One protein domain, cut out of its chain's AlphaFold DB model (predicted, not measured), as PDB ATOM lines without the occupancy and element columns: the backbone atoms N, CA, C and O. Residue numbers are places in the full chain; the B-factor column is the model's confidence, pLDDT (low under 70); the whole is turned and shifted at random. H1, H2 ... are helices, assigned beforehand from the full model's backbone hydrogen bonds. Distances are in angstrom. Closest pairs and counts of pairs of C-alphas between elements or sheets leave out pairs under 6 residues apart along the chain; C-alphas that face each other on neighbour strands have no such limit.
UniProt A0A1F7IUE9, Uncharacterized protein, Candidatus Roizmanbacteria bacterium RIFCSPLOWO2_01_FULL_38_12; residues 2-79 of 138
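AT A GLANCE: This is residues 2 to 79 of the 138 residues of an uncharacterized protein of Candidatus Roizmanbacteria bacterium RIFCSPLOWO2_01_FULL_38_12 (UniProt A0A1F7IUE9). The model is an open, loose wedge of helices: the long H4 makes one side and H2 the other, the two coming close near Leu 19 and Ser 70 and spreading apart toward H3, which stands across the wide end. The short H1 sits at the narrow end, touching H4 there. The printed part has 78 residues with four named helices, in the order H1, H2, H3, H4, and no named strand; the class is all helix. It is loose, with a radius of gyration of the C-alphas of 16.1 A, and elongated, spanning 45 by 28 by 16 A.

HOW THE PARTS SIT: Start at H4, residues 52 to 78; with residues 73 to 77 alone it touches H1, residues 2 to 9, at a steep tilt of 54 degrees, the closest C-alphas being those of Lys 7 and Ile 76, 6.9 A apart. Look next at H2, residues 15 to 33, close to H4 but not clearly touching: their closest C-alphas, of Leu 19 and Ser 70, are 7.6 A apart. H2 and H4 run opposite ways at a steep tilt of 42 degrees. H3, residues 37 to 49, is about perpendicular to H2, at 79 degrees, and apart from H4. In all four helices every O i to N i+4 pair is within hydrogen-bond range.

IN THESE COORDINATES: Find C-alpha 52 at (295.386, 260.298, 233.097); from there H4 runs 39.3 A to C-alpha 78 at (334.637, 258.232, 234.796). H2 measures 27.4 A, H3 18.4 A and H1 10.6 A, the last beginning at C-alpha 2, (325.976, 244.591, 234.630).

THE WHOLE: The C-alphas of Thr 11 and Thr 49, 45.5 A apart, are the two farthest apart. The printed part has no cut, and its three links are tight. Look for pLDDT under 70 at residues 2 to 3 and 11 to 12.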
ATOM      1  N   ILE A   2     326.378 243.741 235.780       66.56
ATOM      2  CA  ILE A   2     325.976 244.591 234.630       66.56
ATOM      3  C   ILE A   2     326.957 245.749 234.376       66.56
ATOM      4  O   ILE A   2     327.381 245.944 233.244       66.56
ATOM      5  N   GLY A   3     327.387 246.470 235.419       64.81
ATOM      6  CA  GLY A   3     328.340 247.579 235.259       64.81
ATOM      7  C   GLY A   3     329.732 247.151 234.775       64.81
ATOM      8  O   GLY A   3     330.405 247.917 234.098       64.81
ATOM      9  N   VAL A   4     330.145 245.915 235.077       72.44
ATOM     10  CA  VAL A   4     331.425 245.360 234.605       72.44
ATOM     11  C   VAL A   4     331.325 245.021 233.123       72.44
ATOM     12  O   VAL A   4     332.186 245.432 232.358       72.44
ATOM     13  N   LEU A   5     330.240 244.359 232.708       74.25
ATOM     14  CA  LEU A   5     329.973 244.075 231.296       74.25
ATOM     15  C   LEU A   5     329.858 245.367 230.478       74.25
ATOM     16  O   LEU A   5     330.477 245.477 229.430       74.25
ATOM     17  N   PHE A   6     329.156 246.373 231.005       70.56
ATOM     18  CA  PHE A   6     329.048 247.687 230.370       70.56
ATOM     19  C   PHE A   6     330.420 248.350 230.198       70.56
ATOM     20  O   PHE A   6     330.731 248.851 229.121       70.56
ATOM     21  N   LYS A   7     331.273 248.307 231.231       70.81
ATOM     22  CA  LYS A   7     332.631 248.862 231.158       70.81
ATOM     23  C   LYS A   7     333.527 248.128 230.160       70.81
ATOM     24  O   LYS A   7     334.303 248.781 229.478       70.81
ATOM     25  N   VAL A   8     333.397 246.808 230.047       75.31
ATOM     26  CA  VAL A   8     334.121 246.005 229.048       75.31
ATOM     27  C   VAL A   8     333.630 246.294 227.624       75.31
ATOM     28  O   VAL A   8     334.419 246.286 226.688       75.31
ATOM     29  N   SER A   9     332.348 246.601 227.429       70.12
ATOM     30  CA  SER A   9     331.843 246.992 226.108       70.12
ATOM     31  C   SER A   9     332.322 248.387 225.678       70.12
ATOM     32  O   SER A   9     332.501 248.621 224.488       70.12
ATOM     33  N   LEU A  10     332.574 249.298 226.627       70.12
ATOM     34  CA  LEU A  10     333.050 250.665 226.348       70.12
ATOM     35  C   LEU A  10     334.470 250.732 225.780       70.12
ATOM     36  O   LEU A  10     334.852 251.765 225.241       70.12
ATOM     37  N   THR A  11     335.261 249.668 225.920       67.69
ATOM     38  CA  THR A  11     336.601 249.598 225.321       67.69
ATOM     39  C   THR A  11     336.569 249.474 223.797       67.69
ATOM     40  O   THR A  11     337.536 249.858 223.152       67.69
ATOM     41  N   GLU A  12     335.461 248.988 223.232       67.25
ATOM     42  CA  GLU A  12     335.314 248.710 221.796       67.25
ATOM     43  C   GLU A  12     334.373 249.709 221.096       67.25
ATOM     44  O   GLU A  12     334.527 249.980 219.910       67.25
ATOM     45  N   GLU A  13     333.400 250.279 221.819       74.00
ATOM     46  CA  GLU A  13     332.280 251.028 221.234       74.00
ATOM     47  C   GLU A  13     331.961 252.338 221.974       74.00
ATOM     48  O   GLU A  13     332.262 252.529 223.154       74.00
ATOM     49  N   ASN A  14     331.279 253.258 221.282       82.06
ATOM     50  CA  ASN A  14     330.873 254.546 221.852       82.06
ATOM     51  C   ASN A  14     329.815 254.369 222.964       82.06
ATOM     52  O   ASN A  14     328.848 253.619 222.817       82.06
ATOM     53  N   PHE A  15     329.941 255.143 224.047       79.00
ATOM     54  CA  PHE A  15     329.009 255.161 225.180       79.00
ATOM     55  C   PHE A  15     327.530 255.221 224.780       79.00
ATOM     56  O   PHE A  15     326.716 254.453 225.295       79.00
ATOM     57  N   TRP A  16     327.176 256.105 223.844       79.75
ATOM     58  CA  TRP A  16     325.786 256.289 223.424       79.75
ATOM     59  C   TRP A  16     325.224 255.069 222.695       79.75
ATOM     60  O   TRP A  16     324.037 254.770 222.826       79.75
ATOM     61  N   ILE A  17     326.073 254.338 221.972       82.44
ATOM     62  CA  ILE A  17     325.693 253.126 221.243       82.44
ATOM     63  C   ILE A  17     325.380 252.010 222.244       82.44
ATOM     64  O   ILE A  17     324.302 251.419 222.199       82.44
ATOM     65  N   ILE A  18     326.263 251.785 223.218       83.50
ATOM     66  CA  ILE A  18     326.085 250.741 224.239       83.50
ATOM     67  C   ILE A  18     324.881 251.047 225.134       83.50
ATOM     68  O   ILE A  18     324.077 250.155 225.416       83.50
ATOM     69  N   LEU A  19     324.713 252.309 225.546       82.19
ATOM     70  CA  LEU A  19     323.545 252.739 226.316       82.19
ATOM     71  C   LEU A  19     322.251 252.485 225.528       82.19
ATOM     72  O   LEU A  19     321.288 251.952 226.081       82.19
ATOM     73  N   SER A  20     322.247 252.786 224.227       85.56
ATOM     74  CA  SER A  20     321.102 252.525 223.351       85.56
ATOM     75  C   SER A  20     320.791 251.033 223.251       85.56
ATOM     76  O   SER A  20     319.637 250.641 223.431       85.56
ATOM     77  N   TYR A  21     321.800 250.177 223.051       87.94
ATOM     78  CA  TYR A  21     321.614 248.724 223.037       87.94
ATOM     79  C   TYR A  21     321.050 248.193 224.354       87.94
ATOM     80  O   TYR A  21     320.177 247.325 224.339       87.94
ATOM     81  N   GLN A  22     321.489 248.736 225.490       85.12
ATOM     82  CA  GLN A  22     320.955 248.358 226.796       85.12
ATOM     83  C   GLN A  22     319.469 248.723 226.929       85.12
ATOM     84  O   GLN A  22     318.672 247.893 227.375       85.12
ATOM     85  N   MET A  23     319.076 249.931 226.509       85.31
ATOM     86  CA  MET A  23     317.675 250.365 226.560       85.31
ATOM     87  C   MET A  23     316.791 249.573 225.590       85.31
ATOM     88  O   MET A  23     315.697 249.141 225.962       85.31
ATOM     89  N   ILE A  24     317.276 249.319 224.371       89.81
ATOM     90  CA  ILE A  24     316.583 248.495 223.375       89.81
ATOM     91  C   ILE A  24     316.425 247.065 223.892       89.81
ATOM     92  O   ILE A  24     315.329 246.516 223.831       89.81
ATOM     93  N   GLY A  25     317.479 246.472 224.459       89.38
ATOM     94  CA  GLY A  25     317.435 245.132 225.042       89.38
ATOM     95  C   GLY A  25     316.415 245.020 226.178       89.38
ATOM     96  O   GLY A  25     315.635 244.068 226.210       89.38
ATOM     97  N   ALA A  26     316.350 246.020 227.063       86.88
ATOM     98  CA  ALA A  26     315.324 246.090 228.104       86.88
ATOM     99  C   ALA A  26     313.906 246.191 227.512       86.88
ATOM    100  O   ALA A  26     312.996 245.488 227.960       86.88
ATOM    101  N   GLY A  27     313.729 247.005 226.466       88.88
ATOM    102  CA  GLY A  27     312.468 247.126 225.733       88.88
ATOM    103  C   GLY A  27     312.039 245.817 225.068       88.88
ATOM    104  O   GLY A  27     310.901 245.384 225.238       88.88
ATOM    105  N   ILE A  28     312.956 245.132 224.381       92.12
ATOM    106  CA  ILE A  28     312.710 243.816 223.776       92.12
ATOM    107  C   ILE A  28     312.345 242.799 224.860       92.12
ATOM    108  O   ILE A  28     311.368 242.072 224.704       92.12
ATOM    109  N   GLY A  29     313.064 242.778 225.985       89.88
ATOM    110  CA  GLY A  29     312.739 241.919 227.125       89.88
ATOM    111  C   GLY A  29     311.315 242.145 227.638       89.88
ATOM    112  O   GLY A  29     310.571 241.186 227.853       89.88
ATOM    113  N   ALA A  30     310.890 243.405 227.754       87.69
ATOM    114  CA  ALA A  30     309.519 243.745 228.124       87.69
ATOM    115  C   ALA A  30     308.492 243.289 227.068       87.69
ATOM    116  O   ALA A  30     307.434 242.769 227.428       87.69
ATOM    117  N   LEU A  31     308.801 243.418 225.773       89.81
ATOM    118  CA  LEU A  31     307.939 242.933 224.688       89.81
ATOM    119  C   LEU A  31     307.813 241.404 224.687       89.81
ATOM    120  O   LEU A  31     306.717 240.882 224.479       89.81
ATOM    121  N   LEU A  32     308.892 240.677 224.985       92.12
ATOM    122  CA  LEU A  32     308.865 239.219 225.107       92.12
ATOM    123  C   LEU A  32     307.945 238.761 226.246       92.12
ATOM    124  O   LEU A  32     307.239 237.764 226.100       92.12
ATOM    125  N   LEU A  33     307.869 239.510 227.353       89.12
ATOM    126  CA  LEU A  33     306.921 239.205 228.430       89.12
ATOM    127  C   LEU A  33     305.459 239.278 227.962       89.12
ATOM    128  O   LEU A  33     304.622 238.526 228.467       89.12
ATOM    129  N   LEU A  34     305.139 240.111 226.965       89.38
ATOM    130  CA  LEU A  34     303.788 240.215 226.399       89.38
ATOM    131  C   LEU A  34     303.392 239.013 225.525       89.38
ATOM    132  O   LEU A  34     302.207 238.865 225.215       89.38
ATOM    133  N   LEU A  35     304.327 238.128 225.162       91.06
ATOM    134  CA  LEU A  35     304.005 236.868 224.483       91.06
ATOM    135  C   LEU A  35     303.215 235.924 225.400       91.06
ATOM    136  O   LEU A  35     302.351 235.174 224.943       91.06
ATOM    137  N   PHE A  36     303.445 235.994 226.713       92.62
ATOM    138  CA  PHE A  36     302.706 235.188 227.672       92.62
ATOM    139  C   PHE A  36     301.318 235.780 227.924       92.62
ATOM    140  O   PHE A  36     301.157 236.899 228.425       92.62
ATOM    141  N   ARG A  37     300.286 234.971 227.658       87.25
ATOM    142  CA  ARG A  37     298.868 235.350 227.789       87.25
ATOM    143  C   ARG A  37     298.530 235.988 229.142       87.25
ATOM    144  O   ARG A  37     297.763 236.949 229.179       87.25
ATOM    145  N   LYS A  38     299.121 235.493 230.237       90.50
ATOM    146  CA  LYS A  38     298.929 236.026 231.597       90.50
ATOM    147  C   LYS A  38     299.333 237.502 231.700       90.50
ATOM    148  O   LYS A  38     298.536 238.315 232.166       90.50
ATOM    149  N   TYR A  39     300.534 237.852 231.238       87.88
ATOM    150  CA  TYR A  39     301.049 239.223 231.308       87.88
ATOM    151  C   TYR A  39     300.356 240.143 230.301       87.88
ATOM    152  O   TYR A  39     300.005 241.266 230.650       87.88
ATOM    153  N   ARG A  40     300.042 239.648 229.096       89.88
ATOM    154  CA  ARG A  40     299.310 240.418 228.079       89.88
ATOM    155  C   ARG A  40     297.935 240.887 228.559       89.88
ATOM    156  O   ARG A  40     297.583 242.049 228.374       89.88
ATOM    157  N   ILE A  41     297.148 239.995 229.166       90.44
ATOM    158  CA  ILE A  41     295.801 240.335 229.653       90.44
ATOM    159  C   ILE A  41     295.889 241.326 230.817       90.44
ATOM    160  O   ILE A  41     295.140 242.303 230.841       90.44
ATOM    161  N   ALA A  42     296.818 241.106 231.754       88.69
ATOM    162  CA  ALA A  42     297.049 242.017 232.872       88.69
ATOM    163  C   ALA A  42     297.437 243.425 232.388       88.69
ATOM    164  O   ALA A  42     296.853 244.407 232.841       88.69
ATOM    165  N   PHE A  43     298.338 243.505 231.408       88.19
ATOM    166  CA  PHE A  43     298.796 244.756 230.809       88.19
ATOM    167  C   PHE A  43     297.667 245.528 230.118       88.19
ATOM    168  O   PHE A  43     297.442 246.698 230.423       88.19
ATOM    169  N   ILE A  44     296.889 244.870 229.245       89.75
ATOM    170  CA  ILE A  44     295.755 245.511 228.556       89.75
ATOM    171  C   ILE A  44     294.703 245.982 229.566       89.75
ATOM    172  O   ILE A  44     294.139 247.066 229.410       89.75
ATOM    173  N   LYS A  45     294.438 245.188 230.612       90.81
ATOM    174  CA  LYS A  45     293.501 245.569 231.673       90.81
ATOM    175  C   LYS A  45     293.985 246.821 232.408       90.81
ATOM    176  O   LYS A  45     293.187 247.740 232.574       90.81
ATOM    177  N   GLN A  46     295.262 246.876 232.793       86.50
ATOM    178  CA  GLN A  46     295.861 248.032 233.469       86.50
ATOM    179  C   GLN A  46     295.853 249.287 232.598       86.50
ATOM    180  O   GLN A  46     295.379 250.320 233.056       86.50
ATOM    181  N   ILE A  47     296.262 249.203 231.329       86.56
ATOM    182  CA  ILE A  47     296.238 250.364 230.423       86.56
ATOM    183  C   ILE A  47     294.838 250.970 230.313       86.56
ATOM    184  O   ILE A  47     294.702 252.188 230.315       86.56
ATOM    185  N   LYS A  48     293.795 250.132 230.254       85.94
ATOM    186  CA  LYS A  48     292.403 250.597 230.152       85.94
ATOM    187  C   LYS A  48     291.828 251.162 231.454       85.94
ATOM    188  O   LYS A  48     290.804 251.829 231.402       85.94
ATOM    189  N   THR A  49     292.430 250.861 232.606       89.75
ATOM    190  CA  THR A  49     291.928 251.290 233.929       89.75
ATOM    191  C   THR A  49     292.744 252.410 234.567       89.75
ATOM    192  O   THR A  49     292.306 252.988 235.559       89.75
ATOM    193  N   ILE A  50     293.915 252.736 234.021       87.81
ATOM    194  CA  ILE A  50     294.781 253.792 234.545       87.81
ATOM    195  C   ILE A  50     294.193 255.175 234.233       87.81
ATOM    196  O   ILE A  50     293.815 255.477 233.102       87.81
ATOM    197  N   SER A  51     294.154 256.040 235.251       89.06
ATOM    198  CA  SER A  51     293.752 257.443 235.109       89.06
ATOM    199  C   SER A  51     294.823 258.277 234.394       89.06
ATOM    200  O   SER A  51     296.013 257.965 234.472       89.06
ATOM    201  N   ILE A  52     294.433 259.388 233.757       87.44
ATOM    202  CA  ILE A  52     295.386 260.298 233.097       87.44
ATOM    203  C   ILE A  52     296.450 260.839 234.068       87.44
ATOM    204  O   ILE A  52     297.621 260.959 233.713       87.44
ATOM    205  N   THR A  53     296.071 261.085 235.325       87.56
ATOM    206  CA  THR A  53     296.987 261.529 236.382       87.56
ATOM    207  C   THR A  53     298.027 260.457 236.700       87.56
ATOM    208  O   THR A  53     299.213 260.756 236.802       87.56
ATOM    209  N   THR A  54     297.607 259.193 236.803       88.00
ATOM    210  CA  THR A  54     298.519 258.061 237.020       88.00
ATOM    211  C   THR A  54     299.468 257.878 235.833       88.00
ATOM    212  O   THR A  54     300.657 257.655 236.043       88.00
ATOM    213  N   TRP A  55     298.978 258.054 234.601       88.25
ATOM    214  CA  TRP A  55     299.811 258.067 233.393       88.25
ATOM    215  C   TRP A  55     300.898 259.150 233.448       88.25
ATOM    216  O   TRP A  55     302.060 258.863 233.162       88.25
ATOM    217  N   GLY A  56     300.548 260.368 233.875       91.12
ATOM    218  CA  GLY A  56     301.507 261.464 234.046       91.12
ATOM    219  C   GLY A  56     302.598 261.145 235.073       91.12
ATOM    220  O   GLY A  56     303.783 261.320 234.794       91.12
ATOM    221  N   VAL A  57     302.216 260.597 236.234       89.75
ATOM    222  CA  VAL A  57     303.172 260.181 237.277       89.75
ATOM    223  C   VAL A  57     304.102 259.074 236.772       89.75
ATOM    224  O   VAL A  57     305.307 259.133 237.013       89.75
ATOM    225  N   MET A  58     303.574 258.093 236.035       89.94
ATOM    226  CA  MET A  58     304.387 257.039 235.418       89.94
ATOM    227  C   MET A  58     305.375 257.601 234.392       89.94
ATOM    228  O   MET A  58     306.532 257.188 234.379       89.94
ATOM    229  N   GLY A  59     304.953 258.566 233.569       92.12
ATOM    230  CA  GLY A  59     305.826 259.237 232.606       92.12
ATOM    231  C   GLY A  59     306.982 259.975 233.284       92.12
ATOM    232  O   GLY A  59     308.139 259.781 232.915       92.12
ATOM    233  N   ILE A  60     306.692 260.752 234.332       93.69
ATOM    234  CA  ILE A  60     307.722 261.439 235.127       93.69
ATOM    235  C   ILE A  60     308.677 260.421 235.758       93.69
ATOM    236  O   ILE A  60     309.893 260.595 235.695       93.69
ATOM    237  N   ASN A  61     308.144 259.338 236.330       92.06
ATOM    238  CA  ASN A  61     308.960 258.284 236.920       92.06
ATOM    239  C   ASN A  61     309.898 257.644 235.888       92.06
ATOM    240  O   ASN A  61     311.078 257.467 236.179       92.06
ATOM    241  N   LEU A  62     309.407 257.368 234.678       91.44
ATOM    242  CA  LEU A  62     310.212 256.812 233.593       91.44
ATOM    243  C   LEU A  62     311.341 257.759 233.170       91.44
ATOM    244  O   LEU A  62     312.469 257.304 232.973       91.44
ATOM    245  N   ILE A  63     311.062 259.062 233.067       93.75
ATOM    246  CA  ILE A  63     312.071 260.077 232.731       93.75
ATOM    247  C   ILE A  63     313.144 260.136 233.821       93.75
ATOM    248  O   ILE A  63     314.329 260.026 233.516       93.75
ATOM    249  N   LEU A  64     312.745 260.243 235.092       93.44
ATOM    250  CA  LEU A  64     313.679 260.281 236.221       93.44
ATOM    251  C   LEU A  64     314.520 259.005 236.311       93.44
ATOM    252  O   LEU A  64     315.726 259.077 236.535       93.44
ATOM    253  N   ASN A  65     313.903 257.841 236.103       91.00
ATOM    254  CA  ASN A  65     314.596 256.558 236.131       91.00
ATOM    255  C   ASN A  65     315.599 256.432 234.976       91.00
ATOM    256  O   ASN A  65     316.733 256.005 235.182       91.00
ATOM    257  N   THR A  66     315.207 256.864 233.775       90.44
ATOM    258  CA  THR A  66     316.093 256.902 232.607       90.44
ATOM    259  C   THR A  66     317.281 257.822 232.857       90.44
ATOM    260  O   THR A  66     318.418 257.388 232.700       90.44
ATOM    261  N   LEU A  67     317.041 259.046 233.335       93.00
ATOM    262  CA  LEU A  67     318.102 259.998 233.670       93.00
ATOM    263  C   LEU A  67     319.052 259.446 234.738       93.00
ATOM    264  O   LEU A  67     320.267 259.550 234.581       93.00
ATOM    265  N   ALA A  68     318.519 258.821 235.791       90.69
ATOM    266  CA  ALA A  68     319.328 258.207 236.840       90.69
ATOM    267  C   ALA A  68     320.204 257.066 236.295       90.69
ATOM    268  O   ALA A  68     321.393 257.004 236.608       90.69
ATOM    269  N   ASN A  69     319.652 256.199 235.440       88.62
ATOM    270  CA  ASN A  69     320.412 255.122 234.803       88.62
ATOM    271  C   ASN A  69     321.485 255.657 233.849       88.62
ATOM    272  O   ASN A  69     322.611 255.163 233.867       88.62
ATOM    273  N   SER A  70     321.176 256.683 233.053       88.56
ATOM    274  CA  SER A  70     322.158 257.331 232.180       88.56
ATOM    275  C   SER A  70     323.282 257.988 232.984       88.56
ATOM    276  O   SER A  70     324.450 257.815 232.642       88.56
ATOM    277  N   ALA A  71     322.957 258.674 234.084       90.50
ATOM    278  CA  ALA A  71     323.944 259.267 234.984       90.50
ATOM    279  C   ALA A  71     324.828 258.200 235.650       90.50
ATOM    280  O   ALA A  71     326.041 258.370 235.742       90.50
ATOM    281  N   TYR A  72     324.243 257.072 236.061       88.50
ATOM    282  CA  TYR A  72     324.986 255.937 236.606       88.50
ATOM    283  C   TYR A  72     325.934 255.315 235.570       88.50
ATOM    284  O   TYR A  72     327.110 255.091 235.855       88.50
ATOM    285  N   ALA A  73     325.445 255.078 234.350       85.81
ATOM    286  CA  ALA A  73     326.258 254.571 233.249       85.81
ATOM    287  C   ALA A  73     327.411 255.531 232.916       85.81
ATOM    288  O   ALA A  73     328.534 255.088 232.683       85.81
ATOM    289  N   TYR A  74     327.154 256.840 232.953       87.06
ATOM    290  CA  TYR A  74     328.178 257.863 232.773       87.06
ATOM    291  C   TYR A  74     329.202 257.867 233.921       87.06
ATOM    292  O   TYR A  74     330.401 257.916 233.679       87.06
ATOM    293  N   ALA A  75     328.778 257.712 235.177       88.25
ATOM    294  CA  ALA A  75     329.705 257.610 236.306       88.25
ATOM    295  C   ALA A  75     330.660 256.405 236.180       88.25
ATOM    296  O   ALA A  75     331.831 256.501 236.554       88.25
ATOM    297  N   ILE A  76     330.195 255.288 235.606       87.19
ATOM    298  CA  ILE A  76     331.029 254.105 235.320       87.19
ATOM    299  C   ILE A  76     332.132 254.399 234.291       87.19
ATOM    300  O   ILE A  76     333.188 253.759 234.339       87.19
ATOM    301  N   THR A  77     331.923 255.344 233.371       83.50
ATOM    302  CA  THR A  77     332.966 255.724 232.404       83.50
ATOM    303  C   THR A  77     334.069 256.545 233.070       83.50
ATOM    304  O   THR A  77     335.238 256.385 232.727       83.50
ATOM    305  N   LEU A  78     333.715 257.357 234.072       85.56
ATOM    306  CA  LEU A  78     334.637 258.232 234.796       85.56
ATOM    307  C   LEU A  78     335.435 257.517 235.896       85.56
ATOM    308  O   LEU A  78     336.573 257.888 236.168       85.56
ATOM    309  N   ALA A  79     334.851 256.509 236.549       86.19
ATOM    310  CA  ALA A  79     335.437 255.856 237.719       86.19
ATOM    311  C   ALA A  79     335.428 254.320 237.616       86.19
ATOM    312  O   ALA A  79     334.972 253.720 236.640       86.19
TER     313      ALA A  79